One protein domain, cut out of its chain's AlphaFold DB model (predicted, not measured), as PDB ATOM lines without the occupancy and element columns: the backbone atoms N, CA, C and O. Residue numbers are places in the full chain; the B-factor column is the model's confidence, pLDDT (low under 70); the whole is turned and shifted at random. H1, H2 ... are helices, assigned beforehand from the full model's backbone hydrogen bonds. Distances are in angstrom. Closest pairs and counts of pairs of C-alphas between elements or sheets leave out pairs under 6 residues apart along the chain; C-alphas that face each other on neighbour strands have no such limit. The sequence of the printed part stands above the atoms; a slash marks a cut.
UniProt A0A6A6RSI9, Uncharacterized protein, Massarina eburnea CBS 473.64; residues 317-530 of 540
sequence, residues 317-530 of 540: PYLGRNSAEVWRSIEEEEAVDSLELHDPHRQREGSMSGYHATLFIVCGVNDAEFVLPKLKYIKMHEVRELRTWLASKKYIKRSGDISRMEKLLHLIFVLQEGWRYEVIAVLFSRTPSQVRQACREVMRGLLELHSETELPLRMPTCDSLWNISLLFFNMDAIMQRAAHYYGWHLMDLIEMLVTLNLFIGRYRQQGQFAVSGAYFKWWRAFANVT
ATOM      1  N   PRO A 317     248.644 265.554 316.147       49.88
ATOM      2  CA  PRO A 317     248.753 266.067 314.776       49.88
ATOM      3  C   PRO A 317     247.416 266.199 314.012       49.88
ATOM      4  O   PRO A 317     247.430 266.404 312.805       49.88
ATOM      5  N   TYR A 318     246.262 266.117 314.681       55.31
ATOM      6  CA  TYR A 318     244.954 266.404 314.056       55.31
ATOM      7  C   TYR A 318     244.299 267.661 314.628       55.31
ATOM      8  O   TYR A 318     243.075 267.800 314.590       55.31
ATOM      9  N   LEU A 319     245.113 268.557 315.193       57.09
ATOM     10  CA  LEU A 319     244.668 269.906 315.495       57.09
ATOM     11  C   LEU A 319     244.274 270.522 314.158       57.09
ATOM     12  O   LEU A 319     245.114 270.699 313.277       57.09
ATOM     13  N   GLY A 320     242.975 270.754 313.998       73.69
ATOM     14  CA  GLY A 320     242.488 271.573 312.912       73.69
ATOM     15  C   GLY A 320     242.960 273.015 313.093       73.69
ATOM     16  O   GLY A 320     243.931 273.310 313.793       73.69
ATOM     17  N   ARG A 321     242.245 273.940 312.468       92.19
ATOM     18  CA  ARG A 321     242.547 275.369 312.566       92.19
ATOM     19  C   ARG A 321     242.477 275.846 314.014       92.19
ATOM     20  O   ARG A 321     241.667 275.350 314.804       92.19
ATOM     21  N   ASN A 322     243.309 276.821 314.372       93.44
ATOM     22  CA  ASN A 322     243.216 277.422 315.702       93.44
ATOM     23  C   ASN A 322     241.862 278.138 315.872       93.44
ATOM     24  O   ASN A 322     241.199 278.491 314.897       93.44
ATOM     25  N   SER A 323     241.443 278.367 317.119       93.94
ATOM     26  CA  SER A 323     240.139 278.977 317.417       93.94
ATOM     27  C   SER A 323     239.900 280.291 316.651       93.94
ATOM     28  O   SER A 323     238.826 280.488 316.086       93.94
ATOM     29  N   ALA A 324     240.920 281.151 316.533       95.62
ATOM     30  CA  ALA A 324     240.818 282.425 315.819       95.62
ATOM     31  C   ALA A 324     240.599 282.259 314.302       95.62
ATOM     32  O   ALA A 324     239.797 282.973 313.706       95.62
ATOM     33  N   GLU A 325     241.283 281.307 313.669       96.44
ATOM     34  CA  GLU A 325     241.098 280.965 312.255       96.44
ATOM     35  C   GLU A 325     239.733 280.340 311.983       96.44
ATOM     36  O   GLU A 325     239.136 280.606 310.937       96.44
ATOM     37  N   VAL A 326     239.227 279.520 312.908       96.69
ATOM     38  CA  VAL A 326     237.887 278.935 312.787       96.69
ATOM     39  C   VAL A 326     236.825 280.024 312.867       96.69
ATOM     40  O   VAL A 326     235.951 280.054 312.008       96.69
ATOM     41  N   TRP A 327     236.923 280.953 313.823       96.62
ATOM     42  CA  TRP A 327     236.012 282.101 313.895       96.62
ATOM     43  C   TRP A 327     236.064 282.963 312.638       96.62
ATOM     44  O   TRP A 327     235.013 283.270 312.087       96.62
ATOM     45  N   ARG A 328     237.263 283.254 312.117       97.44
ATOM     46  CA  ARG A 328     237.407 283.967 310.841       97.44
ATOM     47  C   ARG A 328     236.727 283.220 309.691       97.44
ATOM     48  O   ARG A 328     236.012 283.824 308.909       97.44
ATOM     49  N   SER A 329     236.900 281.898 309.623       97.00
ATOM     50  CA  SER A 329     236.251 281.066 308.599       97.00
ATOM     51  C   SER A 329     234.723 281.083 308.745       97.00
ATOM     52  O   SER A 329     234.015 281.084 307.746       97.00
ATOM     53  N   ILE A 330     234.197 281.107 309.974       96.31
ATOM     54  CA  ILE A 330     232.756 281.244 310.232       96.31
ATOM     55  C   ILE A 330     232.255 282.611 309.756       96.31
ATOM     56  O   ILE A 330     231.261 282.663 309.041       96.31
ATOM     57  N   GLU A 331     232.950 283.694 310.110       95.94
ATOM     58  CA  GLU A 331     232.605 285.057 309.689       95.94
ATOM     59  C   GLU A 331     232.621 285.203 308.161       95.94
ATOM     60  O   GLU A 331     231.703 285.786 307.589       95.94
ATOM     61  N   GLU A 332     233.623 284.629 307.490       96.25
ATOM     62  CA  GLU A 332     233.718 284.602 306.027       96.25
ATOM     63  C   GLU A 332     232.534 283.856 305.392       96.25
ATOM     64  O   GLU A 332     231.915 284.372 304.463       96.25
ATOM     65  N   GLU A 333     232.176 282.671 305.899       95.19
ATOM     66  CA  GLU A 333     231.052 281.885 305.366       95.19
ATOM     67  C   GLU A 333     229.685 282.525 305.677       95.19
ATOM     68  O   GLU A 333     228.755 282.402 304.879       95.19
ATOM     69  N   GLU A 334     229.539 283.224 306.807       90.06
ATOM     70  CA  GLU A 334     228.323 283.985 307.130       90.06
ATOM     71  C   GLU A 334     228.186 285.267 306.303       90.06
ATOM     72  O   GLU A 334     227.063 285.652 305.974       90.06
ATOM     73  N   ALA A 335     229.299 285.908 305.933       92.19
ATOM     74  CA  ALA A 335     229.302 287.112 305.104       92.19
ATOM     75  C   ALA A 335     228.855 286.847 303.655       92.19
ATOM     76  O   ALA A 335     228.431 287.771 302.957       92.19
ATOM     77  N   VAL A 336     228.932 285.596 303.191       90.94
ATOM     78  CA  VAL A 336     228.430 285.206 301.872       90.94
ATOM     79  C   VAL A 336     226.902 285.183 301.900       90.94
ATOM     80  O   VAL A 336     226.285 284.311 302.505       90.94
ATOM     81  N   ASP A 337     226.272 286.101 301.169       83.38
ATOM     82  CA  ASP A 337     224.812 286.199 301.025       83.38
ATOM     83  C   ASP A 337     224.306 285.520 299.738       83.38
ATOM     84  O   ASP A 337     223.526 286.060 298.958       83.38
ATOM     85  N   SER A 338     224.822 284.321 299.457       89.00
ATOM     86  CA  SER A 338     224.351 283.509 298.330       89.00
ATOM     87  C   SER A 338     223.135 282.676 298.729       89.00
ATOM     88  O   SER A 338     223.147 282.037 299.786       89.00
ATOM     89  N   LEU A 339     222.120 282.625 297.861       87.94
ATOM     90  CA  LEU A 339     220.983 281.699 297.974       87.94
ATOM     91  C   LEU A 339     221.358 280.256 297.607       87.94
ATOM     92  O   LEU A 339     220.584 279.339 297.867       87.94
ATOM     93  N   GLU A 340     222.543 280.046 297.039       93.06
ATOM     94  CA  GLU A 340     223.067 278.733 296.686       93.06
ATOM     95  C   GLU A 340     224.156 278.279 297.665       93.06
ATOM     96  O   GLU A 340     224.762 279.071 298.392       93.06
ATOM     97  N   LEU A 341     224.394 276.967 297.678       94.75
ATOM     98  CA  LEU A 341     225.404 276.334 298.519       94.75
ATOM     99  C   LEU A 341     226.804 276.631 297.964       94.75
ATOM    100  O   LEU A 341     227.133 276.195 296.861       94.75
ATOM    101  N   HIS A 342     227.631 277.336 298.730       95.88
ATOM    102  CA  HIS A 342     228.961 277.759 298.303       95.88
ATOM    103  C   HIS A 342     229.985 276.622 298.432       95.88
ATOM    104  O   HIS A 342     230.145 276.023 299.500       95.88
ATOM    105  N   ASP A 343     230.704 276.321 297.345       97.25
ATOM    106  CA  ASP A 343     231.671 275.219 297.243       97.25
ATOM    107  C   ASP A 343     231.178 273.918 297.909       97.25
ATOM    108  O   ASP A 343     231.748 273.455 298.911       97.25
ATOM    109  N   PRO A 344     230.111 273.297 297.378       97.50
ATOM    110  CA  PRO A 344     229.345 272.270 298.080       97.50
ATOM    111  C   PRO A 344     230.133 270.982 298.363       97.50
ATOM    112  O   PRO A 344     229.726 270.195 299.221       97.50
ATOM    113  N   HIS A 345     231.239 270.757 297.650       98.25
ATOM    114  CA  HIS A 345     232.093 269.570 297.760       98.25
ATOM    115  C   HIS A 345     233.420 269.832 298.476       98.25
ATOM    116  O   HIS A 345     234.132 268.883 298.797       98.25
ATOM    117  N   ARG A 346     233.763 271.095 298.753       97.56
ATOM    118  CA  ARG A 346     234.993 271.431 299.470       97.56
ATOM    119  C   ARG A 346     234.792 271.165 300.954       97.56
ATOM    120  O   ARG A 346     233.903 271.745 301.584       97.56
ATOM    121  N   GLN A 347     235.636 270.305 301.511       97.31
ATOM    122  CA  GLN A 347     235.656 270.060 302.944       97.31
ATOM    123  C   GLN A 347     236.132 271.326 303.651       97.31
ATOM    124  O   GLN A 347     237.163 271.900 303.301       97.31
ATOM    125  N   ARG A 348     235.332 271.793 304.605       96.94
ATOM    126  CA  ARG A 348     235.708 272.878 305.498       96.94
ATOM    127  C   ARG A 348     236.482 272.299 306.672       96.94
ATOM    128  O   ARG A 348     236.305 271.133 307.013       96.94
ATOM    129  N   GLU A 349     237.349 273.104 307.261       96.12
ATOM    130  CA  GLU A 349     238.214 272.697 308.365       96.12
ATOM    131  C   GLU A 349     237.847 273.509 309.602       96.12
ATOM    132  O   GLU A 349     237.949 274.735 309.603       96.12
ATOM    133  N   GLY A 350     237.405 272.817 310.645       96.12
ATOM    134  CA  GLY A 350     237.185 273.385 311.968       96.12
ATOM    135  C   GLY A 350     238.391 273.180 312.868       96.12
ATOM    136  O   GLY A 350     239.480 272.822 312.419       96.12
ATOM    137  N   SER A 351     238.178 273.341 314.173       94.69
ATOM    138  CA  SER A 351     239.218 273.086 315.176       94.69
ATOM    139  C   SER A 351     239.474 271.593 315.397       94.69
ATOM    140  O   SER A 351     240.500 271.207 315.951       94.69
ATOM    141  N   MET A 352     238.537 270.732 314.984       94.94
ATOM    142  CA  MET A 352     238.648 269.277 315.088       94.94
ATOM    143  C   MET A 352     237.748 268.561 314.071       94.94
ATOM    144  O   MET A 352     236.826 269.149 313.505       94.94
ATOM    145  N   SER A 353     237.967 267.258 313.876       94.81
ATOM    146  CA  SER A 353     237.088 266.413 313.053       94.81
ATOM    147  C   SER A 353     235.654 266.348 313.609       94.81
ATOM    148  O   SER A 353     235.482 266.340 314.832       94.81
ATOM    149  N   GLY A 354     234.653 266.141 312.751       94.94
ATOM    150  CA  GLY A 354     233.238 266.066 313.149       94.94
ATOM    151  C   GLY A 354     232.908 264.991 314.186       94.94
ATOM    152  O   GLY A 354     232.087 265.225 315.077       94.94
ATOM    153  N   TYR A 355     233.616 263.857 314.160       94.62
ATOM    154  CA  TYR A 355     233.488 262.815 315.185       94.62
ATOM    155  C   TYR A 355     233.854 263.341 316.581       94.62
ATOM    156  O   TYR A 355     233.090 263.180 317.535       94.62
ATOM    157  N   HIS A 356     235.004 264.011 316.697       94.38
ATOM    158  CA  HIS A 356     235.460 264.600 317.956       94.38
ATOM    159  C   HIS A 356     234.568 265.770 318.384       94.38
ATOM    160  O   HIS A 356     234.215 265.842 319.560       94.38
ATOM    161  N   ALA A 357     234.117 266.613 317.446       95.69
ATOM    162  CA  ALA A 357     233.198 267.712 317.749       95.69
ATOM    163  C   ALA A 357     231.900 267.174 318.367       95.69
ATOM    164  O   ALA A 357     231.495 267.582 319.455       95.69
ATOM    165  N   THR A 358     231.311 266.159 317.731       96.44
ATOM    166  CA  THR A 358     230.133 265.442 318.239       96.44
ATOM    167  C   THR A 358     230.375 264.882 319.636       96.44
ATOM    168  O   THR A 358     229.550 265.055 320.532       96.44
ATOM    169  N   LEU A 359     231.511 264.218 319.842       94.50
ATOM    170  CA  LEU A 359     231.867 263.610 321.117       94.50
ATOM    171  C   LEU A 359     232.000 264.657 322.237       94.50
ATOM    172  O   LEU A 359     231.455 264.464 323.325       94.50
ATOM    173  N   PHE A 360     232.670 265.781 321.971       94.31
ATOM    174  CA  PHE A 360     232.839 266.866 322.939       94.31
ATOM    175  C   PHE A 360     231.496 267.503 323.307       94.31
ATOM    176  O   PHE A 360     231.214 267.681 324.495       94.31
ATOM    177  N   ILE A 361     230.639 267.760 322.312       94.50
ATOM    178  CA  ILE A 361     229.287 268.298 322.515       94.50
ATOM    179  C   ILE A 361     228.461 267.338 323.378       94.50
ATOM    180  O   ILE A 361     227.888 267.746 324.388       94.50
ATOM    181  N   VAL A 362     228.449 266.042 323.041       93.62
ATOM    182  CA  VAL A 362     227.697 265.012 323.779       93.62
ATOM    183  C   VAL A 362     228.196 264.848 325.214       93.62
ATOM    184  O   VAL A 362     227.401 264.624 326.130       93.62
ATOM    185  N   CYS A 363     229.502 264.968 325.441       91.12
ATOM    186  CA  CYS A 363     230.081 264.895 326.778       91.12
ATOM    187  C   CYS A 363     229.950 266.199 327.582       91.12
ATOM    188  O   CYS A 363     230.183 266.166 328.796       91.12
ATOM    189  N   GLY A 364     229.542 267.303 326.947       90.38
ATOM    190  CA  GLY A 364     229.446 268.625 327.565       90.38
ATOM    191  C   GLY A 364     230.814 269.222 327.895       90.38
ATOM    192  O   GLY A 364     230.970 269.855 328.938       90.38
ATOM    193  N   VAL A 365     231.821 268.965 327.057       90.69
ATOM    194  CA  VAL A 365     233.156 269.550 327.220       90.69
ATOM    195  C   VAL A 365     233.149 270.976 326.691       90.69
ATOM    196  O   VAL A 365     232.752 271.223 325.558       90.69
ATOM    197  N   ASN A 366     233.570 271.910 327.540       88.81
ATOM    198  CA  ASN A 366     233.648 273.333 327.235       88.81
ATOM    199  C   ASN A 366     235.099 273.780 327.397       88.81
ATOM    200  O   ASN A 366     235.489 274.266 328.457       88.81
ATOM    201  N   ASP A 367     235.880 273.525 326.361       90.00
ATOM    202  CA  ASP A 367     237.286 273.893 326.269       90.00
ATOM    203  C   ASP A 367     237.410 275.090 325.317       90.00
ATOM    204  O   ASP A 367     236.775 275.109 324.263       90.00
ATOM    205  N   ALA A 368     238.155 276.116 325.733       90.56
ATOM    206  CA  ALA A 368     238.271 277.384 325.017       90.56
ATOM    207  C   ALA A 368     239.155 277.285 323.763       90.56
ATOM    208  O   ALA A 368     239.062 278.142 322.883       90.56
ATOM    209  N   GLU A 369     239.990 276.248 323.669       90.06
ATOM    210  CA  GLU A 369     240.851 276.018 322.505       90.06
ATOM    211  C   GLU A 369     240.055 275.570 321.273       90.06
ATOM    212  O   GLU A 369     240.499 275.757 320.139       90.06
ATOM    213  N   PHE A 370     238.852 275.028 321.481       93.69
ATOM    214  CA  PHE A 370     238.008 274.495 320.423       93.69
ATOM    215  C   PHE A 370     236.758 275.343 320.203       93.69
ATOM    216  O   PHE A 370     236.072 275.749 321.142       93.69
ATOM    217  N   VAL A 371     236.406 275.545 318.935       95.38
ATOM    218  CA  VAL A 371     235.175 276.245 318.563       95.38
ATOM    219  C   VAL A 371     234.079 275.209 318.390       95.38
ATOM    220  O   VAL A 371     233.982 274.541 317.364       95.38
ATOM    221  N   LEU A 372     233.272 275.049 319.436       94.25
ATOM    222  CA  LEU A 372     232.174 274.093 319.463       94.25
ATOM    223  C   LEU A 372     230.835 274.807 319.648       94.25
ATOM    224  O   LEU A 372     230.708 275.665 320.531       94.25
ATOM    225  N   PRO A 373     229.807 274.425 318.875       93.56
ATOM    226  CA  PRO A 373     228.473 274.944 319.086       93.56
ATOM    227  C   PRO A 373     227.879 274.406 320.390       93.56
ATOM    228  O   PRO A 373     228.145 273.280 320.819       93.56
ATOM    229  N   LYS A 374     227.059 275.232 321.043       89.88
ATOM    230  CA  LYS A 374     226.466 274.921 322.348       89.88
ATOM    231  C   LYS A 374     224.976 274.692 322.191       89.88
ATOM    232  O   LYS A 374     224.266 275.575 321.727       89.88
ATOM    233  N   LEU A 375     224.497 273.529 322.629       86.81
ATOM    234  CA  LEU A 375     223.062 273.252 322.666       86.81
ATOM    235  C   LEU A 375     222.391 274.177 323.682       86.81
ATOM    236  O   LEU A 375     222.659 274.110 324.884       86.81
ATOM    237  N   LYS A 376     221.504 275.043 323.197       79.62
ATOM    238  CA  LYS A 376     220.762 275.983 324.040       79.62
ATOM    239  C   LYS A 376     219.464 275.328 324.510       79.62
ATOM    240  O   LYS A 376     218.633 274.963 323.692       79.62
ATOM    241  N   TYR A 377     219.258 275.199 325.820       73.44
ATOM    242  CA  TYR A 377     217.979 274.751 326.411       73.44
ATOM    243  C   TYR A 377     217.473 273.356 325.970       73.44
ATOM    244  O   TYR A 377     216.282 273.067 326.112       73.44
ATOM    245  N   ILE A 378     218.354 272.492 325.460       81.06
ATOM    246  CA  ILE A 378     218.061 271.093 325.116       81.06
ATOM    247  C   ILE A 378     218.934 270.205 325.993       81.06
ATOM    248  O   ILE A 378     220.149 270.408 326.079       81.06
ATOM    249  N   LYS A 379     218.333 269.216 326.654       84.25
ATOM    250  CA  LYS A 379     219.088 268.262 327.464       84.25
ATOM    251  C   LYS A 379     219.654 267.176 326.552       84.25
ATOM    252  O   LYS A 379     218.979 266.645 325.679       84.25
ATOM    253  N   MET A 380     220.896 266.772 326.804       88.25
ATOM    254  CA  MET A 380     221.575 265.785 325.955       88.25
ATOM    255  C   MET A 380     220.857 264.423 325.887       88.25
ATOM    256  O   MET A 380     220.935 263.741 324.869       88.25
ATOM    257  N   HIS A 381     220.152 264.007 326.945       84.69
ATOM    258  CA  HIS A 381     219.398 262.749 326.911       84.69
ATOM    259  C   HIS A 381     218.212 262.799 325.940       84.69
ATOM    260  O   HIS A 381     217.948 261.795 325.297       84.69
ATOM    261  N   GLU A 382     217.576 263.959 325.755       87.19
ATOM    262  CA  GLU A 382     216.472 264.151 324.798       87.19
ATOM    263  C   GLU A 382     216.979 263.946 323.362       87.19
ATOM    264  O   GLU A 382     216.370 263.235 322.565       87.19
ATOM    265  N   VAL A 383     218.164 264.487 323.057       91.88
ATOM    266  CA  VAL A 383     218.841 264.292 321.764       91.88
ATOM    267  C   VAL A 383     219.207 262.819 321.546       91.88
ATOM    268  O   VAL A 383     219.075 262.296 320.442       91.88
ATOM    269  N   ARG A 384     219.653 262.117 322.595       92.31
ATOM    270  CA  ARG A 384     219.995 260.685 322.519       92.31
ATOM    271  C   ARG A 384     218.777 259.802 322.295       92.31
ATOM    272  O   ARG A 384     218.857 258.919 321.447       92.31
ATOM    273  N   GLU A 385     217.684 260.057 323.005       89.69
ATOM    274  CA  GLU A 385     216.401 259.371 322.813       89.69
ATOM    275  C   GLU A 385     215.914 259.556 321.371       89.69
ATOM    276  O   GLU A 385     215.625 258.576 320.683       89.69
ATOM    277  N   LEU A 386     215.942 260.796 320.866       92.62
ATOM    278  CA  LEU A 386     215.550 261.103 319.491       92.62
ATOM    279  C   LEU A 386     216.445 260.386 318.471       92.62
ATOM    280  O   LEU A 386     215.951 259.784 317.519       92.62
ATOM    281  N   ARG A 387     217.766 260.375 318.694       95.44
ATOM    282  CA  ARG A 387     218.713 259.593 317.884       95.44
ATOM    283  C   ARG A 387     218.357 258.106 317.889       95.44
ATOM    284  O   ARG A 387     218.387 257.485 316.830       95.44
ATOM    285  N   THR A 388     218.074 257.523 319.055       93.81
ATOM    286  CA  THR A 388     217.713 256.101 319.179       93.81
ATOM    287  C   THR A 388     216.449 255.791 318.385       93.81
ATOM    288  O   THR A 388     216.442 254.822 317.629       93.81
ATOM    289  N   TRP A 389     215.425 256.643 318.487       93.50
ATOM    290  CA  TRP A 389     214.182 256.493 317.731       93.50
ATOM    291  C   TRP A 389     214.412 256.586 316.213       93.50
ATOM    292  O   TRP A 389     214.037 255.686 315.464       93.50
ATOM    293  N   LEU A 390     215.118 257.623 315.748       95.25
ATOM    294  CA  LEU A 390     215.410 257.811 314.321       95.25
ATOM    295  C   LEU A 390     216.247 256.657 313.747       95.25
ATOM    296  O   LEU A 390     216.075 256.269 312.590       95.25
ATOM    297  N   ALA A 391     217.168 256.110 314.542       96.12
ATOM    298  CA  ALA A 391     217.999 254.984 314.137       96.12
ATOM    299  C   ALA A 391     217.211 253.665 314.098       96.12
ATOM    300  O   ALA A 391     217.375 252.901 313.149       96.12
ATOM    301  N   SER A 392     216.344 253.398 315.083       94.56
ATOM    302  CA  SER A 392     215.555 252.158 315.137       94.56
ATOM    303  C   SER A 392     214.561 252.060 313.976       94.56
ATOM    304  O   SER A 392     214.384 250.987 313.399       94.56
ATOM    305  N   LYS A 393     213.998 253.198 313.559       95.38
ATOM    306  CA  LYS A 393     213.135 253.326 312.377       95.38
ATOM    307  C   LYS A 393     213.908 253.426 311.052       95.38
ATOM    308  O   LYS A 393     213.301 253.511 309.993       95.38
ATOM    309  N   LYS A 394     215.247 253.380 311.089       96.00
ATOM    310  CA  LYS A 394     216.150 253.459 309.922       96.00
ATOM    311  C   LYS A 394     216.064 254.772 309.128       96.00
ATOM    312  O   LYS A 394     216.496 254.802 307.973       96.00
ATOM    313  N   TYR A 395     215.578 255.854 309.742       96.50
ATOM    314  CA  TYR A 395     215.555 257.189 309.133       96.50
ATOM    315  C   TYR A 395     216.945 257.806 309.037       96.50
ATOM    316  O   TYR A 395     217.273 258.433 308.033       96.50
ATOM    317  N   ILE A 396     217.782 257.576 310.053       97.38
ATOM    318  CA  ILE A 396     219.186 257.983 310.035       97.38
ATOM    319  C   ILE A 396     220.086 256.755 310.033       97.38
ATOM    320  O   ILE A 396     219.983 255.867 310.883       97.38
ATOM    321  N   LYS A 397     221.014 256.723 309.080       96.31
ATOM    322  CA  LYS A 397     222.060 255.702 308.989       96.31
ATOM    323  C   LYS A 397     223.420 256.349 309.188       96.31
ATOM    324  O   LYS A 397     223.567 257.562 309.044       96.31
ATOM    325  N   ARG A 398     224.432 255.558 309.534       95.62
ATOM    326  CA  ARG A 398     225.817 256.037 309.461       95.62
ATOM    327  C   ARG A 398     226.170 256.215 307.980       95.62
ATOM    328  O   ARG A 398     225.788 255.379 307.171       95.62
ATOM    329  N   SER A 399     226.849 257.303 307.624       94.38
ATOM    330  CA  SER A 399     227.304 257.525 306.243       94.38
ATOM    331  C   SER A 399     228.782 257.855 306.258       94.38
ATOM    332  O   SER A 399     229.161 258.966 306.620       94.38
ATOM    333  N   GLY A 400     229.601 256.861 305.909       93.38
ATOM    334  CA  GLY A 400     231.053 256.954 306.016       93.38
ATOM    335  C   GLY A 400     231.491 257.267 307.447       93.38
ATOM    336  O   GLY A 400     231.245 256.504 308.389       93.38
ATOM    337  N   ASP A 401     232.128 258.419 307.603       93.69
ATOM    338  CA  ASP A 401     232.674 258.934 308.854       93.69
ATOM    339  C   ASP A 401     231.704 259.832 309.641       93.69
ATOM    340  O   ASP A 401     232.030 260.243 310.756       93.69
ATOM    341  N   ILE A 402     230.506 260.105 309.110       97.50
ATOM    342  CA  ILE A 402     229.476 260.904 309.783       97.50
ATOM    343  C   ILE A 402     228.591 259.990 310.624       97.50
ATOM    344  O   ILE A 402     227.852 259.135 310.114       97.50
ATOM    345  N   SER A 403     228.652 260.184 311.941       97.25
ATOM    346  CA  SER A 403     227.861 259.400 312.892       97.25
ATOM    347  C   SER A 403     226.376 259.792 312.875       97.25
ATOM    348  O   SER A 403     226.010 260.912 312.529       97.25
ATOM    349  N   ARG A 404     225.489 258.889 313.318       97.69
ATOM    350  CA  ARG A 404     224.041 259.172 313.439       97.69
ATOM    351  C   ARG A 404     223.765 260.371 314.361       97.69
ATOM    352  O   ARG A 404     222.887 261.178 314.081       97.69
ATOM    353  N   MET A 405     224.534 260.487 315.447       97.69
ATOM    354  CA  MET A 405     224.434 261.605 316.390       97.69
ATOM    355  C   MET A 405     224.881 262.923 315.752       97.69
ATOM    356  O   MET A 405     224.213 263.936 315.915       97.69
ATOM    357  N   GLU A 406     225.974 262.900 314.993       98.06
ATOM    358  CA  GLU A 406     226.485 264.064 314.265       98.06
ATOM    359  C   GLU A 406     225.442 264.613 313.283       98.06
ATOM    360  O   GLU A 406     225.168 265.809 313.288       98.06
ATOM    361  N   LYS A 407     224.766 263.734 312.524       98.44
ATOM    362  CA  LYS A 407     223.672 264.140 311.625       98.44
ATOM    363  C   LYS A 407     222.552 264.871 312.363       98.44
ATOM    364  O   LYS A 407     222.089 265.910 311.898       98.44
ATOM    365  N   LEU A 408     222.131 264.335 313.509       97.56
ATOM    366  CA  LEU A 408     221.094 264.949 314.335       97.56
ATOM    367  C   LEU A 408     221.541 266.317 314.868       97.56
ATOM    368  O   LEU A 408     220.773 267.276 314.808       97.56
ATOM    369  N   LEU A 409     222.787 266.427 315.338       97.31
ATOM    370  CA  LEU A 409     223.350 267.692 315.806       97.31
ATOM    371  C   LEU A 409     223.442 268.736 314.688       97.31
ATOM    372  O   LEU A 409     223.109 269.888 314.945       97.31
ATOM    373  N   HIS A 410     223.824 268.352 313.463       97.81
ATOM    374  CA  HIS A 410     223.829 269.269 312.319       97.81
ATOM    375  C   HIS A 410     222.469 269.952 312.152       97.81
ATOM    376  O   HIS A 410     222.407 271.179 312.129       97.81
ATOM    377  N   LEU A 411     221.380 269.172 312.101       96.50
ATOM    378  CA  LEU A 411     220.040 269.735 311.945       96.50
ATOM    379  C   LEU A 411     219.653 270.611 313.141       96.50
ATOM    380  O   LEU A 411     219.161 271.718 312.945       96.50
ATOM    381  N   ILE A 412     219.889 270.141 314.372       94.19
ATOM    382  CA  ILE A 412     219.551 270.912 315.574       94.19
ATOM    383  C   ILE A 412     220.256 272.269 315.545       94.19
ATOM    384  O   ILE A 412     219.594 273.278 315.754       94.19
ATOM    385  N   PHE A 413     221.552 272.335 315.236       93.38
ATOM    386  CA  PHE A 413     222.272 273.611 315.202       93.38
ATOM    387  C   PHE A 413     221.819 274.532 314.066       93.38
ATOM    388  O   PHE A 413     221.697 275.734 314.298       93.38
ATOM    389  N   VAL A 414     221.481 273.993 312.888       92.06
ATOM    390  CA  VAL A 414     220.846 274.790 311.820       92.06
ATOM    391  C   VAL A 414     219.548 275.422 312.327       92.06
ATOM    392  O   VAL A 414     219.323 276.607 312.115       92.06
ATOM    393  N   LEU A 415     218.717 274.665 313.046       88.88
ATOM    394  CA  LEU A 415     217.448 275.169 313.577       88.88
ATOM    395  C   LEU A 415     217.616 276.091 314.793       88.88
ATOM    396  O   LEU A 415     216.784 276.967 314.993       88.88
ATOM    397  N   GLN A 416     218.640 275.893 315.631       85.12
ATOM    398  CA  GLN A 416     218.851 276.701 316.838       85.12
ATOM    399  C   GLN A 416     219.487 278.055 316.559       85.12
ATOM    400  O   GLN A 416     219.143 279.030 317.227       85.12
ATOM    401  N   GLU A 417     220.433 278.090 315.624       83.75
ATOM    402  CA  GLU A 417     221.259 279.267 315.358       83.75
ATOM    403  C   GLU A 417     220.966 279.890 313.990       83.75
ATOM    404  O   GLU A 417     221.325 281.037 313.761       83.75
ATOM    405  N   GLY A 418     220.272 279.181 313.090       84.38
ATOM    406  CA  GLY A 418     219.956 279.699 311.751       84.38
ATOM    407  C   GLY A 418     221.174 279.725 310.844       84.38
ATOM    408  O   GLY A 418     221.209 280.450 309.849       84.38
ATOM    409  N   TRP A 419     222.197 278.959 311.214       90.44
ATOM    410  CA  TRP A 419     223.455 278.917 310.502       90.44
ATOM    411  C   TRP A 419     223.300 278.302 309.120       90.44
ATOM    412  O   TRP A 419     222.503 277.386 308.880       90.44
ATOM    413  N   ARG A 420     224.118 278.800 308.195       93.25
ATOM    414  CA  ARG A 420     224.270 278.200 306.874       93.25
ATOM    415  C   ARG A 420     224.913 276.813 306.988       93.25
ATOM    416  O   ARG A 420     225.620 276.516 307.954       93.25
ATOM    417  N   TYR A 421     224.718 275.965 305.981       97.12
ATOM    418  CA  TYR A 421     225.356 274.647 305.966       97.12
ATOM    419  C   TYR A 421     226.882 274.740 305.914       97.12
ATOM    420  O   TYR A 421     227.545 273.851 306.440       97.12
ATOM    421  N   GLU A 422     227.446 275.801 305.328       97.81
ATOM    422  CA  GLU A 422     228.890 276.030 305.288       97.81
ATOM    423  C   GLU A 422     229.471 276.282 306.690       97.81
ATOM    424  O   GLU A 422     230.494 275.699 307.035       97.81
ATOM    425  N   VAL A 423     228.776 277.040 307.543       97.12
ATOM    426  CA  VAL A 423     229.187 277.285 308.940       97.12
ATOM    427  C   VAL A 423     229.196 275.984 309.742       97.12
ATOM    428  O   VAL A 423     230.170 275.659 310.419       97.12
ATOM    429  N   ILE A 424     228.136 275.182 309.620       97.81
ATOM    430  CA  ILE A 424     228.081 273.855 310.249       97.81
ATOM    431  C   ILE A 424     229.200 272.959 309.708       97.81
ATOM    432  O   ILE A 424     229.828 272.220 310.465       97.81
ATOM    433  N   ALA A 425     229.474 273.039 308.406       97.94
ATOM    434  CA  ALA A 425     230.542 272.291 307.768       97.94
ATOM    435  C   ALA A 425     231.918 272.688 308.325       97.94
ATOM    436  O   ALA A 425     232.729 271.796 308.559       97.94
ATOM    437  N   VAL A 426     232.170 273.973 308.606       97.88
ATOM    438  CA  VAL A 426     233.376 274.425 309.321       97.88
ATOM    439  C   VAL A 426     233.431 273.780 310.706       97.88
ATOM    440  O   VAL A 426     234.387 273.074 311.008       97.88
ATOM    441  N   LEU A 427     232.385 273.927 311.524       97.06
ATOM    442  CA  LEU A 427     232.369 273.437 312.912       97.06
ATOM    443  C   LEU A 427     232.610 271.923 313.041       97.06
ATOM    444  O   LEU A 427     233.246 271.475 313.994       97.06
ATOM    445  N   PHE A 428     232.122 271.134 312.083       97.50
ATOM    446  CA  PHE A 428     232.257 269.673 312.073       97.50
ATOM    447  C   PHE A 428     233.325 269.161 311.094       97.50
ATOM    448  O   PHE A 428     233.458 267.954 310.891       97.50
ATOM    449  N   SER A 429     234.111 270.045 310.485       96.88
ATOM    450  CA  SER A 429     235.091 269.706 309.449       96.88
ATOM    451  C   SER A 429     234.531 268.810 308.324       96.88
ATOM    452  O   SER A 429     235.100 267.762 307.994       96.88
ATOM    453  N   ARG A 430     233.365 269.171 307.774       97.69
ATOM    454  CA  ARG A 430     232.626 268.437 306.728       97.69
ATOM    455  C   ARG A 430     232.529 269.224 305.432       97.69
ATOM    456  O   ARG A 430     232.949 270.370 305.338       97.69
ATOM    457  N   THR A 431     231.973 268.595 304.403       98.00
ATOM    458  CA  THR A 431     231.516 269.311 303.206       98.00
ATOM    459  C   THR A 431     230.096 269.852 303.423       98.00
ATOM    460  O   THR A 431     229.277 269.176 304.061       98.00
ATOM    461  N   PRO A 432     229.737 271.017 302.857       98.12
ATOM    462  CA  PRO A 432     228.369 271.530 302.940       98.12
ATOM    463  C   PRO A 432     227.324 270.549 302.373       98.12
ATOM    464  O   PRO A 432     226.228 270.416 302.919       98.12
ATOM    465  N   SER A 433     227.667 269.782 301.325       97.88
ATOM    466  CA  SER A 433     226.780 268.738 300.781       97.88
ATOM    467  C   SER A 433     226.482 267.621 301.774       97.88
ATOM    468  O   SER A 433     225.334 267.184 301.866       97.88
ATOM    469  N   GLN A 434     227.490 267.160 302.519       97.88
ATOM    470  CA  GLN A 434     227.306 266.146 303.557       97.88
ATOM    471  C   GLN A 434     226.392 266.654 304.675       97.88
ATOM    472  O   GLN A 434     225.498 265.928 305.106       97.88
ATOM    473  N   VAL A 435     226.577 267.905 305.112       98.06
ATOM    474  CA  VAL A 435     225.722 268.537 306.127       98.06
ATOM    475  C   VAL A 435     224.279 268.634 305.635       98.06
ATOM    476  O   VAL A 435     223.363 268.203 306.337       98.06
ATOM    477  N   ARG A 436     224.063 269.126 304.409       97.50
ATOM    478  CA  ARG A 436     222.731 269.220 303.791       97.50
ATOM    479  C   ARG A 436     222.041 267.857 303.711       97.50
ATOM    480  O   ARG A 436     220.873 267.734 304.071       97.50
ATOM    481  N   GLN A 437     222.759 266.828 303.262       97.69
ATOM    482  CA  GLN A 437     222.212 265.475 303.156       97.69
ATOM    483  C   GLN A 437     221.875 264.887 304.533       97.69
ATOM    484  O   GLN A 437     220.803 264.310 304.703       97.69
ATOM    485  N   ALA A 438     222.743 265.091 305.528       97.94
ATOM    486  CA  ALA A 438     222.489 264.699 306.909       97.94
ATOM    487  C   ALA A 438     221.227 265.367 307.477       97.94
ATOM    488  O   ALA A 438     220.383 264.685 308.054       97.94
ATOM    489  N   CYS A 439     221.064 266.677 307.259       97.44
ATOM    490  CA  CYS A 439     219.876 267.412 307.692       97.44
ATOM    491  C   CYS A 439     218.606 266.870 307.026       97.44
ATOM    492  O   CYS A 439     217.603 266.674 307.704       97.44
ATOM    493  N   ARG A 440     218.658 266.564 305.723       96.88
ATOM    494  CA  ARG A 440     217.525 266.002 304.973       96.88
ATOM    495  C   ARG A 440     217.091 264.627 305.492       96.88
ATOM    496  O   ARG A 440     215.896 264.363 305.575       96.88
ATOM    497  N   GLU A 441     218.038 263.754 305.836       97.25
ATOM    498  CA  GLU A 441     217.727 262.444 306.430       97.25
ATOM    499  C   GLU A 441     217.009 262.584 307.774       97.25
ATOM    500  O   GLU A 441     215.975 261.953 307.996       97.25
ATOM    501  N   VAL A 442     217.536 263.438 308.655       97.31
ATOM    502  CA  VAL A 442     216.940 263.680 309.975       97.31
ATOM    503  C   VAL A 442     215.559 264.318 309.823       97.31
ATOM    504  O   VAL A 442     214.614 263.861 310.457       97.31
ATOM    505  N   MET A 443     215.421 265.319 308.946       96.00
ATOM    506  CA  MET A 443     214.152 265.996 308.664       96.00
ATOM    507  C   MET A 443     213.079 265.014 308.192       96.00
ATOM    508  O   MET A 443     211.983 265.024 308.738       96.00
ATOM    509  N   ARG A 444     213.397 264.100 307.263       96.38
ATOM    510  CA  ARG A 444     212.454 263.055 306.829       96.38
ATOM    511  C   ARG A 444     211.951 262.214 308.002       96.38
ATOM    512  O   ARG A 444     210.761 261.945 308.090       96.38
ATOM    513  N   GLY A 445     212.845 261.815 308.906       95.56
ATOM    514  CA  GLY A 445     212.448 261.056 310.090       95.56
ATOM    515  C   GLY A 445     211.603 261.865 311.076       95.56
ATOM    516  O   GLY A 445     210.721 261.302 311.714       95.56
ATOM    517  N   LEU A 446     211.840 263.174 311.190       94.19
ATOM    518  CA  LEU A 446     211.029 264.062 312.028       94.19
ATOM    519  C   LEU A 446     209.641 264.325 311.442       94.19
ATOM    520  O   LEU A 446     208.694 264.453 312.211       94.19
ATOM    521  N   LEU A 447     209.515 264.387 310.118       93.19
ATOM    522  CA  LEU A 447     208.225 264.484 309.434       93.19
ATOM    523  C   LEU A 447     207.419 263.195 309.583       93.19
ATOM    524  O   LEU A 447     206.237 263.249 309.895       93.19
ATOM    525  N   GLU A 448     208.058 262.027 309.486       92.12
ATOM    526  CA  GLU A 448     207.345 260.787 309.803       92.12
ATOM    527  C   GLU A 448     206.893 260.779 311.268       92.12
ATOM    528  O   GLU A 448     205.733 260.506 311.573       92.12
ATOM    529  N   LEU A 449     207.802 261.110 312.189       88.38
ATOM    530  CA  LEU A 449     207.473 261.189 313.608       88.38
ATOM    531  C   LEU A 449     206.324 262.174 313.857       88.38
ATOM    532  O   LEU A 449     205.509 261.935 314.740       88.38
ATOM    533  N   HIS A 450     206.249 263.251 313.071       87.12
ATOM    534  CA  HIS A 450     205.135 264.187 313.097       87.12
ATOM    535  C   HIS A 450     203.816 263.509 312.740       87.12
ATOM    536  O   HIS A 450     202.861 263.615 313.506       87.12
ATOM    537  N   SER A 451     203.789 262.768 311.630       86.31
ATOM    538  CA  SER A 451     202.593 262.056 311.177       86.31
ATOM    539  C   SER A 451     202.107 261.019 312.200       86.31
ATOM    540  O   SER A 451     200.908 260.843 312.377       86.31
ATOM    541  N   GLU A 452     203.016 260.400 312.975       77.75
ATOM    542  CA  GLU A 452     202.649 259.522 314.102       77.75
ATOM    543  C   GLU A 452     201.978 260.291 315.265       77.75
ATOM    544  O   GLU A 452     201.310 259.686 316.106       77.75
ATOM    545  N   THR A 453     202.159 261.614 315.343       69.00
ATOM    546  CA  THR A 453     201.553 262.483 316.369       69.00
ATOM    547  C   THR A 453     200.282 263.199 315.916       69.00
ATOM    548  O   THR A 453     199.633 263.850 316.742       69.00
ATOM    549  N   GLU A 454     199.898 263.073 314.646       66.69
ATOM    550  CA  GLU A 454     198.634 263.602 314.145       66.69
ATOM    551  C   GLU A 454     197.472 262.808 314.754       66.69
ATOM    552  O   GLU A 454     197.133 261.699 314.344       66.69
ATOM    553  N   LEU A 455     196.862 263.371 315.798       55.75
ATOM    554  CA  LEU A 455     195.637 262.824 316.363       55.75
ATOM    555  C   LEU A 455     194.486 263.056 315.367       55.75
ATOM    556  O   LEU A 455     194.320 264.189 314.908       55.75
ATOM    557  N   PRO A 456     193.631 262.048 315.095       54.78
ATOM    558  CA  PRO A 456     192.459 262.193 314.222       54.78
ATOM    559  C   PRO A 456     191.508 263.325 314.643       54.78
ATOM    560  O   PRO A 456     190.747 263.841 313.831       54.78
ATOM    561  N   LEU A 457     191.562 263.717 315.921       55.47
ATOM    562  CA  LEU A 457     190.868 264.862 316.495       55.47
ATOM    563  C   LEU A 457     191.908 265.774 317.148       55.47
ATOM    564  O   LEU A 457     192.527 265.411 318.152       55.47
ATOM    565  N   ARG A 458     192.110 266.959 316.563       51.44
ATOM    566  CA  ARG A 458     192.992 267.997 317.105       51.44
ATOM    567  C   ARG A 458     192.476 268.397 318.492       51.44
ATOM    568  O   ARG A 458     191.420 269.006 318.621       51.44
ATOM    569  N   MET A 459     193.193 267.997 319.538       46.53
ATOM    570  CA  MET A 459     192.873 268.387 320.910       46.53
ATOM    571  C   MET A 459     193.276 269.859 321.132       46.53
ATOM    572  O   MET A 459     194.427 270.197 320.836       46.53
ATOM    573  N   PRO A 460     192.428 270.713 321.739       46.91
ATOM    574  CA  PRO A 460     192.726 272.136 321.967       46.91
ATOM    575  C   PRO A 460     194.008 272.400 322.773       46.91
ATOM    576  O   PRO A 460     194.661 273.431 322.640       46.91
ATOM    577  N   THR A 461     194.419 271.449 323.615       42.25
ATOM    578  CA  THR A 461     195.680 271.511 324.370       42.25
ATOM    579  C   THR A 461     196.910 271.502 323.464       42.25
ATOM    580  O   THR A 461     197.906 272.163 323.771       42.25
ATOM    581  N   CYS A 462     196.843 270.807 322.327       46.56
ATOM    582  CA  CYS A 462     197.900 270.812 321.327       46.56
ATOM    583  C   CYS A 462     197.934 272.142 320.564       46.56
ATOM    584  O   CYS A 462     199.023 272.570 320.189       46.56
ATOM    585  N   ASP A 463     196.806 272.838 320.395       52.34
ATOM    586  CA  ASP A 463     196.742 274.080 319.614       52.34
ATOM    587  C   ASP A 463     197.700 275.153 320.134       52.34
ATOM    588  O   ASP A 463     198.274 275.886 319.345       52.34
ATOM    589  N   SER A 464     197.987 275.201 321.439       53.25
ATOM    590  CA  SER A 464     199.004 276.108 321.996       53.25
ATOM    591  C   SER A 464     200.440 275.784 321.548       53.25
ATOM    592  O   SER A 464     201.242 276.692 321.320       53.25
ATOM    593  N   LEU A 465     200.760 274.498 321.372       52.59
ATOM    594  CA  LEU A 465     202.048 274.029 320.856       52.59
ATOM    595  C   LEU A 465     202.141 274.239 319.341       52.59
ATOM    596  O   LEU A 465     203.196 274.587 318.812       52.59
ATOM    597  N   TRP A 466     201.009 274.096 318.660       53.91
ATOM    598  CA  TRP A 466     200.863 274.418 317.251       53.91
ATOM    599  C   TRP A 466     200.811 275.924 317.000       53.91
ATOM    600  O   TRP A 466     201.291 276.349 315.966       53.91
ATOM    601  N   ASN A 467     200.374 276.770 317.931       52.12
ATOM    602  CA  ASN A 467     200.387 278.235 317.804       52.12
ATOM    603  C   ASN A 467     201.801 278.812 317.805       52.12
ATOM    604  O   ASN A 467     202.012 279.954 317.406       52.12
ATOM    605  N   ILE A 468     202.803 278.024 318.190       51.72
ATOM    606  CA  ILE A 468     204.186 278.396 317.924       51.72
ATOM    607  C   ILE A 468     204.399 278.487 316.414       51.72
ATOM    608  O   ILE A 468     205.061 279.431 315.995       51.72
ATOM    609  N   SER A 469     203.768 277.610 315.611       53.66
ATOM    610  CA  SER A 469     203.722 277.742 314.146       53.66
ATOM    611  C   SER A 469     203.332 279.172 313.747       53.66
ATOM    612  O   SER A 469     204.029 279.775 312.936       53.66
ATOM    613  N   LEU A 470     202.319 279.766 314.408       53.56
ATOM    614  CA  LEU A 470     201.803 281.116 314.127       53.56
ATOM    615  C   LEU A 470     202.878 282.217 314.213       53.56
ATOM    616  O   LEU A 470     202.840 283.181 313.454       53.56
ATOM    617  N   LEU A 471     203.887 282.049 315.075       50.69
ATOM    618  CA  LEU A 471     205.018 282.979 315.193       50.69
ATOM    619  C   LEU A 471     206.030 282.867 314.041       50.69
ATOM    620  O   LEU A 471     206.778 283.817 313.819       50.69
ATOM    621  N   PHE A 472     206.070 281.745 313.313       51.81
ATOM    622  CA  PHE A 472     206.967 281.560 312.164       51.81
ATOM    623  C   PHE A 472     206.433 282.219 310.883       51.81
ATOM    624  O   PHE A 472     207.229 282.547 310.007       51.81
ATOM    625  N   PHE A 473     205.118 282.446 310.771       57.75
ATOM    626  CA  PHE A 473     204.498 282.945 309.532       57.75
ATOM    627  C   PHE A 473     204.614 284.460 309.321       57.75
ATOM    628  O   PHE A 473     204.334 284.934 308.229       57.75
ATOM    629  N   ASN A 474     205.040 285.235 310.323       59.06
ATOM    630  CA  ASN A 474     205.066 286.703 310.218       59.06
ATOM    631  C   ASN A 474     206.364 287.276 309.621       59.06
ATOM    632  O   ASN A 474     206.589 288.483 309.686       59.06
ATOM    633  N   MET A 475     207.242 286.439 309.061       68.75
ATOM    634  CA  MET A 475     208.498 286.895 308.462       68.75
ATOM    635  C   MET A 475     208.734 286.243 307.097       68.75
ATOM    636  O   MET A 475     209.472 285.262 306.988       68.75
ATOM    637  N   ASP A 476     208.179 286.855 306.045       75.00
ATOM    638  CA  ASP A 476     208.387 286.477 304.634       75.00
ATOM    639  C   ASP A 476     209.865 286.228 304.307       75.00
ATOM    640  O   ASP A 476     210.216 285.314 303.565       75.00
ATOM    641  N   ALA A 477     210.746 287.009 304.930       71.75
ATOM    642  CA  ALA A 477     212.186 286.900 304.783       71.75
ATOM    643  C   ALA A 477     212.760 285.537 305.185       71.75
ATOM    644  O   ALA A 477     213.583 284.953 304.477       71.75
ATOM    645  N   ILE A 478     212.307 285.023 306.328       67.94
ATOM    646  CA  ILE A 478     212.723 283.726 306.859       67.94
ATOM    647  C   ILE A 478     212.203 282.623 305.944       67.94
ATOM    648  O   ILE A 478     212.934 281.690 305.611       67.94
ATOM    649  N   MET A 479     210.954 282.761 305.504       74.38
ATOM    650  CA  MET A 479     210.300 281.789 304.638       74.38
ATOM    651  C   MET A 479     210.979 281.686 303.274       74.38
ATOM    652  O   MET A 479     211.262 280.582 302.813       74.38
ATOM    653  N   GLN A 480     211.303 282.825 302.658       80.38
ATOM    654  CA  GLN A 480     212.029 282.866 301.392       80.38
ATOM    655  C   GLN A 480     213.402 282.213 301.527       80.38
ATOM    656  O   GLN A 480     213.765 281.381 300.699       80.38
ATOM    657  N   ARG A 481     214.150 282.511 302.597       78.38
ATOM    658  CA  ARG A 481     215.450 281.870 302.827       78.38
ATOM    659  C   ARG A 481     215.313 280.362 303.036       78.38
ATOM    660  O   ARG A 481     216.092 279.604 302.463       78.38
ATOM    661  N   ALA A 482     214.332 279.919 303.820       81.56
ATOM    662  CA  ALA A 482     214.115 278.499 304.070       81.56
ATOM    663  C   ALA A 482     213.767 277.718 302.800       81.56
ATOM    664  O   ALA A 482     214.362 276.669 302.535       81.56
ATOM    665  N   ALA A 483     212.879 278.277 301.983       86.69
ATOM    666  CA  ALA A 483     212.487 277.692 300.712       86.69
ATOM    667  C   ALA A 483     213.637 277.701 299.693       86.69
ATOM    668  O   ALA A 483     213.909 276.674 299.075       86.69
ATOM    669  N   HIS A 484     214.332 278.831 299.526       86.62
ATOM    670  CA  HIS A 484     215.349 278.977 298.484       86.62
ATOM    671  C   HIS A 484     216.679 278.305 298.833       86.62
ATOM    672  O   HIS A 484     217.207 277.560 298.014       86.62
ATOM    673  N   TYR A 485     217.212 278.537 300.035       88.62
ATOM    674  CA  TYR A 485     218.551 278.069 300.400       88.62
ATOM    675  C   TYR A 485     218.543 276.637 300.953       88.62
ATOM    676  O   TYR A 485     219.297 275.777 300.492       88.62
ATOM    677  N   TYR A 486     217.680 276.348 301.936       88.69
ATOM    678  CA  TYR A 486     217.619 275.009 302.539       88.69
ATOM    679  C   TYR A 486     216.806 274.016 301.688       88.69
ATOM    680  O   TYR A 486     216.974 272.801 301.827       88.69
ATOM    681  N   GLY A 487     215.965 274.517 300.775       90.00
ATOM    682  CA  GLY A 487     215.060 273.691 299.974       90.00
ATOM    683  C   GLY A 487     213.952 273.064 300.817       90.00
ATOM    684  O   GLY A 487     213.521 271.951 300.524       90.00
ATOM    685  N   TRP A 488     213.562 273.720 301.912       91.12
ATOM    686  CA  TRP A 488     212.546 273.226 302.835       91.12
ATOM    687  C   TRP A 488     211.191 273.824 302.495       91.12
ATOM    688  O   TRP A 488     211.058 275.043 302.361       91.12
ATOM    689  N   HIS A 489     210.169 272.977 302.392       89.56
ATOM    690  CA  HIS A 489     208.802 273.469 302.337       89.56
ATOM    691  C   HIS A 489     208.415 274.053 303.696       89.56
ATOM    692  O   HIS A 489     208.827 273.564 304.748       89.56
ATOM    693  N   LEU A 490     207.627 275.128 303.665       82.31
ATOM    694  CA  LEU A 490     207.207 275.830 304.875       82.31
ATOM    695  C   LEU A 490     206.476 274.899 305.846       82.31
ATOM    696  O   LEU A 490     206.777 274.902 307.037       82.31
ATOM    697  N   MET A 491     205.522 274.125 305.323       83.62
ATOM    698  CA  MET A 491     204.713 273.211 306.126       83.62
ATOM    699  C   MET A 491     205.590 272.147 306.778       83.62
ATOM    700  O   MET A 491     205.562 272.022 307.996       83.62
ATOM    701  N   ASP A 492     206.489 271.524 306.016       89.31
ATOM    702  CA  ASP A 492     207.452 270.562 306.548       89.31
ATOM    703  C   ASP A 492     208.324 271.160 307.669       89.31
ATOM    704  O   ASP A 492     208.588 270.525 308.692       89.31
ATOM    705  N   LEU A 493     208.794 272.401 307.505       86.25
ATOM    706  CA  LEU A 493     209.576 273.078 308.539       86.25
ATOM    707  C   LEU A 493     208.750 273.277 309.817       86.25
ATOM    708  O   LEU A 493     209.255 273.051 310.917       86.25
ATOM    709  N   ILE A 494     207.488 273.676 309.684       81.44
ATOM    710  CA  ILE A 494     206.573 273.857 310.814       81.44
ATOM    711  C   ILE A 494     206.325 272.534 311.530       81.44
ATOM    712  O   ILE A 494     206.495 272.466 312.746       81.44
ATOM    713  N   GLU A 495     205.960 271.494 310.789       86.50
ATOM    714  CA  GLU A 495     205.689 270.152 311.307       86.50
ATOM    715  C   GLU A 495     206.907 269.608 312.054       86.50
ATOM    716  O   GLU A 495     206.811 269.202 313.212       86.50
ATOM    717  N   MET A 496     208.094 269.722 311.453       89.06
ATOM    718  CA  MET A 496     209.354 269.339 312.083       89.06
ATOM    719  C   MET A 496     209.607 270.106 313.387       89.06
ATOM    720  O   MET A 496     210.020 269.511 314.386       89.06
ATOM    721  N   LEU A 497     209.385 271.421 313.403       84.31
ATOM    722  CA  LEU A 497     209.585 272.237 314.598       84.31
ATOM    723  C   LEU A 497     208.573 271.882 315.684       84.31
ATOM    724  O   LEU A 497     208.961 271.740 316.844       84.31
ATOM    725  N   VAL A 498     207.304 271.674 315.341       80.88
ATOM    726  CA  VAL A 498     206.286 271.182 316.277       80.88
ATOM    727  C   VAL A 498     206.709 269.829 316.846       80.88
ATOM    728  O   VAL A 498     206.744 269.680 318.068       80.88
ATOM    729  N   THR A 499     207.143 268.889 316.006       85.94
ATOM    730  CA  THR A 499     207.632 267.570 316.434       85.94
ATOM    731  C   THR A 499     208.820 267.667 317.371       85.94
ATOM    732  O   THR A 499     208.825 267.015 318.411       85.94
ATOM    733  N   LEU A 500     209.819 268.495 317.059       86.38
ATOM    734  CA  LEU A 500     210.965 268.691 317.946       86.38
ATOM    735  C   LEU A 500     210.526 269.242 319.299       86.38
ATOM    736  O   LEU A 500     211.035 268.807 320.325       86.38
ATOM    737  N   ASN A 501     209.556 270.153 319.329       78.19
ATOM    738  CA  ASN A 501     209.045 270.685 320.587       78.19
ATOM    739  C   ASN A 501     208.171 269.706 321.352       78.19
ATOM    740  O   ASN A 501     208.234 269.701 322.575       78.19
ATOM    741  N   LEU A 502     207.409 268.856 320.674       75.75
ATOM    742  CA  LEU A 502     206.695 267.764 321.318       75.75
ATOM    743  C   LEU A 502     207.693 266.760 321.887       75.75
ATOM    744  O   LEU A 502     207.640 266.458 323.069       75.75
ATOM    745  N   PHE A 503     208.649 266.294 321.090       76.94
ATOM    746  CA  PHE A 503     209.577 265.249 321.496       76.94
ATOM    747  C   PHE A 503     210.553 265.732 322.572       76.94
ATOM    748  O   PHE A 503     210.646 265.125 323.631       76.94
ATOM    749  N   ILE A 504     211.237 266.855 322.346       72.44
ATOM    750  CA  ILE A 504     212.197 267.429 323.301       72.44
ATOM    751  C   ILE A 504     211.456 268.097 324.470       72.44
ATOM    752  O   ILE A 504     211.892 268.017 325.613       72.44
ATOM    753  N   GLY A 505     210.301 268.721 324.230       60.94
ATOM    754  CA  GLY A 505     209.508 269.355 325.286       60.94
ATOM    755  C   GLY A 505     208.805 268.369 326.220       60.94
ATOM    756  O   GLY A 505     208.655 268.685 327.398       60.94
ATOM    757  N   ARG A 506     208.442 267.158 325.768       54.31
ATOM    758  CA  ARG A 506     207.789 266.126 326.605       54.31
ATOM    759  C   ARG A 506     208.647 265.698 327.799       54.31
ATOM    760  O   ARG A 506     208.116 265.463 328.882       54.31
ATOM    761  N   TYR A 507     209.971 265.683 327.654       48.50
ATOM    762  CA  TYR A 507     210.908 265.365 328.744       48.50
ATOM    763  C   TYR A 507     211.171 266.541 329.698       48.50
ATOM    764  O   TYR A 507     211.851 266.388 330.719       48.50
ATOM    765  N   ARG A 508     210.590 267.721 329.439       53.88
ATOM    766  CA  ARG A 508     210.644 268.849 330.380       53.88
ATOM    767  C   ARG A 508     209.703 268.687 331.572       53.88
ATOM    768  O   ARG A 508     209.870 269.446 332.517       53.88
ATOM    769  N   GLN A 509     208.769 267.728 331.555       43.94
ATOM    770  CA  GLN A 509     207.838 267.465 332.666       43.94
ATOM    771  C   GLN A 509     208.165 266.217 333.506       43.94
ATOM    772  O   GLN A 509     207.542 266.002 334.544       43.94
ATOM    773  N   GLN A 510     209.149 265.394 333.126       41.12
ATOM    774  CA  GLN A 510     209.505 264.220 333.928       41.12
ATOM    775  C   GLN A 510     210.346 264.619 335.156       41.12
ATOM    776  O   GLN A 510     211.524 264.956 335.034       41.12
ATOM    777  N   GLY A 511     209.729 264.556 336.347       43.09
ATOM    778  CA  GLY A 511     210.412 264.608 337.651       43.09
ATOM    779  C   GLY A 511     210.092 265.792 338.575       43.09
ATOM    780  O   GLY A 511     210.981 266.186 339.325       43.09
ATOM    781  N   GLN A 512     208.896 266.396 338.511       42.28
ATOM    782  CA  GLN A 512     208.496 267.637 339.226       42.28
ATOM    783  C   GLN A 512     209.348 268.888 338.933       42.28
ATOM    784  O   GLN A 512     208.904 270.011 339.152       42.28
ATOM    785  N   PHE A 513     210.524 268.734 338.327       40.25
ATOM    786  CA  PHE A 513     211.230 269.792 337.622       40.25
ATOM    787  C   PHE A 513     210.586 269.981 336.253       40.25
ATOM    788  O   PHE A 513     211.159 269.609 335.228       40.25
ATOM    789  N   ALA A 514     209.404 270.603 336.234       40.97
ATOM    790  CA  ALA A 514     209.058 271.427 335.091       40.97
ATOM    791  C   ALA A 514     210.237 272.382 334.920       40.97
ATOM    792  O   ALA A 514     210.547 273.153 335.832       40.97
ATOM    793  N   VAL A 515     210.957 272.301 333.801       41.59
ATOM    794  CA  VAL A 515     211.846 273.406 333.462       41.59
ATOM    795  C   VAL A 515     210.889 274.569 333.236       41.59
ATOM    796  O   VAL A 515     210.355 274.725 332.145       41.59
ATOM    797  N   SER A 516     210.664 275.381 334.268       41.00
ATOM    798  CA  SER A 516     210.014 276.695 334.236       41.00
ATOM    799  C   SER A 516     210.810 277.696 333.383       41.00
ATOM    800  O   SER A 516     210.737 278.907 333.559       41.00
ATOM    801  N   GLY A 517     211.621 277.183 332.460       41.53
ATOM    802  CA  GLY A 517     212.378 277.922 331.484       41.53
ATOM    803  C   GLY A 517     211.547 278.079 330.227       41.53
ATOM    804  O   GLY A 517     210.779 277.199 329.837       41.53
ATOM    805  N   ALA A 518     211.734 279.223 329.585       45.03
ATOM    806  CA  ALA A 518     211.028 279.571 328.373       45.03
ATOM    807  C   ALA A 518     211.094 278.448 327.323       45.03
ATOM    808  O   ALA A 518     212.105 277.757 327.132       45.03
ATOM    809  N   TYR A 519     209.985 278.292 326.609       53.84
ATOM    810  CA  TYR A 519     209.956 277.611 325.329       53.84
ATOM    811  C   TYR A 519     211.103 278.134 324.441       53.84
ATOM    812  O   TYR A 519     211.309 279.351 324.343       53.84
ATOM    813  N   PHE A 520     211.887 277.234 323.834       56.12
ATOM    814  CA  PHE A 520     212.978 277.678 322.971       56.12
ATOM    815  C   PHE A 520     212.394 278.181 321.656       56.12
ATOM    816  O   PHE A 520     211.826 277.420 320.882       56.12
ATOM    817  N   LYS A 521     212.529 279.483 321.407       60.72
ATOM    818  CA  LYS A 521     212.077 280.126 320.173       60.72
ATOM    819  C   LYS A 521     213.033 279.776 319.032       60.72
ATOM    820  O   LYS A 521     213.853 280.614 318.665       60.72
ATOM    821  N   TRP A 522     212.921 278.558 318.495       61.81
ATOM    822  CA  TRP A 522     213.740 278.041 317.388       61.81
ATOM    823  C   TRP A 522     213.867 279.035 316.226       61.81
ATOM    824  O   TRP A 522     214.905 279.117 315.594       61.81
ATOM    825  N   TRP A 523     212.861 279.878 315.993       53.28
ATOM    826  CA  TRP A 523     212.881 280.872 314.921       53.28
ATOM    827  C   TRP A 523     213.830 282.062 315.110       53.28
ATOM    828  O   TRP A 523     214.156 282.714 314.121       53.28
ATOM    829  N   ARG A 524     214.251 282.404 316.341       55.22
ATOM    830  CA  ARG A 524     215.068 283.617 316.586       55.22
ATOM    831  C   ARG A 524     216.363 283.616 315.776       55.22
ATOM    832  O   ARG A 524     216.815 284.673 315.353       55.22
ATOM    833  N   ALA A 525     216.892 282.423 315.541       50.72
ATOM    834  CA  ALA A 525     217.942 282.103 314.591       50.72
ATOM    835  C   ALA A 525     217.807 282.801 313.228       50.72
ATOM    836  O   ALA A 525     218.766 283.346 312.697       50.72
ATOM    837  N   PHE A 526     216.601 282.811 312.665       52.38
ATOM    838  CA  PHE A 526     216.367 283.310 311.315       52.38
ATOM    839  C   PHE A 526     215.977 284.798 311.286       52.38
ATOM    840  O   PHE A 526     216.027 285.422 310.231       52.38
ATOM    841  N   ALA A 527     215.622 285.391 312.432       48.41
ATOM    842  CA  ALA A 527     215.147 286.776 312.521       48.41
ATOM    843  C   ALA A 527     216.258 287.834 312.389       48.41
ATOM    844  O   ALA A 527     215.976 288.966 312.007       48.41
ATOM    845  N   ASN A 528     217.515 287.481 312.679       46.50
ATOM    846  CA  ASN A 528     218.652 288.409 312.596       46.50
ATOM    847  C   ASN A 528     219.278 288.492 311.195       46.50
ATOM    848  O   ASN A 528     220.283 289.175 310.998       46.50
ATOM    849  N   VAL A 529     218.692 287.812 310.214       49.41
ATOM    850  CA  VAL A 529     219.177 287.813 308.838       49.41
ATOM    851  C   VAL A 529     218.652 289.073 308.173       49.41
ATOM    852  O   VAL A 529     217.482 289.165 307.798       49.41
ATOM    853  N   THR A 530     219.510 290.081 308.057       46.94
ATOM    854  CA  THR A 530     219.195 291.265 307.262       46.94
ATOM    855  C   THR A 530     219.153 290.815 305.810       46.94
ATOM    856  O   THR A 530     220.197 290.584 305.214       46.94
TER     857      THR A 530
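What this domain is: This is residues 317 to 530 of the 540 residues of an uncharacterized protein of Massarina eburnea CBS 473.64 (UniProt A0A6A6RSI9). A compact body of crossed helices is built round H4, which runs through the middle, while the long H6 crosses it at about a right angle. H5 and H1, side by side, make one end of the body, and H9 with H7 packed on it makes the other; H2 and H3 pack on residues 404 to 409 of H4, and two stretches stick out, residues 454 to 461, of which 460 and 461 belong to H7, and residues 509 to 514. The printed part has 214 residues with ten named helices, H1 to H10 along the chain, and no named strand. The class is all helix, with mostly crossed packing; the radius of gyration of the C-alphas is 17.2 A and the spans are 56 by 38 by 33 A.

Where its parts are: H1, residues 323 to 335, begins at C-alpha 323 (240.139, 278.977, 317.417) and is 18.3 A long. H2 is residues 354 to 363, H3 residues 380 to 392 with 18.4 A, and H4 residues 404 to 417 with 20.4 A. H5 is residues 421 to 427. H6, residues 432 to 451, measures 28.7 A and ends at C-alpha 451 (202.593, 262.056, 311.177). H7 is residues 460 to 472 with 19.7 A, H8 residues 476 to 486, and H9 residues 490 to 506 with 23.8 A. H10, residues 524 to 527, ends at C-alpha 527 (215.147, 286.776, 312.521).

How they stand to each other: The hub is H4, touching five helices. Its residues 407 to 411 touch H6, about perpendicular at 89 degrees, with the C-alphas of Leu 411 and Cys 439 closest at 4.8 A. Its residues 405 to 409 touch H2, closest at Thr 358 and Glu 406, C-alphas 5.6 A apart. Its residues 404 to 408 touch H3, closest at Arg 387 and Met 405, 6.2 A between C-alphas. Its residues 410 to 414 touch H5, and residues 415 to 417 touch H10. H5 and H1 touch at a shallow tilt of 6 degrees, opposite ways, the C-alphas of Ile 330 and Val 423 closest at 5.5 A. Residues 443 to 450 of H6 touch H9, closest at His 450 and Thr 499, C-alphas 5.4 A apart. H9 touches H7 at a steep tilt of 51 degrees, opposite ways; H8 and H9 only just touch, with 3 pairs of C-alphas within 8 A. H1 and H7 are apart. Every O i to N i+4 pair is within hydrogen-bond range in H1 to H6, H8 and H9; in H7 2 of 9 are, beside 8 of 10 O i to N i+3 pairs, and H10 is too short for such a pair.

The domain as a whole: The C-alphas farthest apart, of Pro 317 and Leu 457, are 57.9 A from each other. The printed part has no cut. The links H1 to H2, H2 to H3, H3 to H4 and H9 to H10 are long. The mean pLDDT of the printed part is 81.8; residues 317 to 319, 453 to 475, 478 and 505 to 530 are under 70.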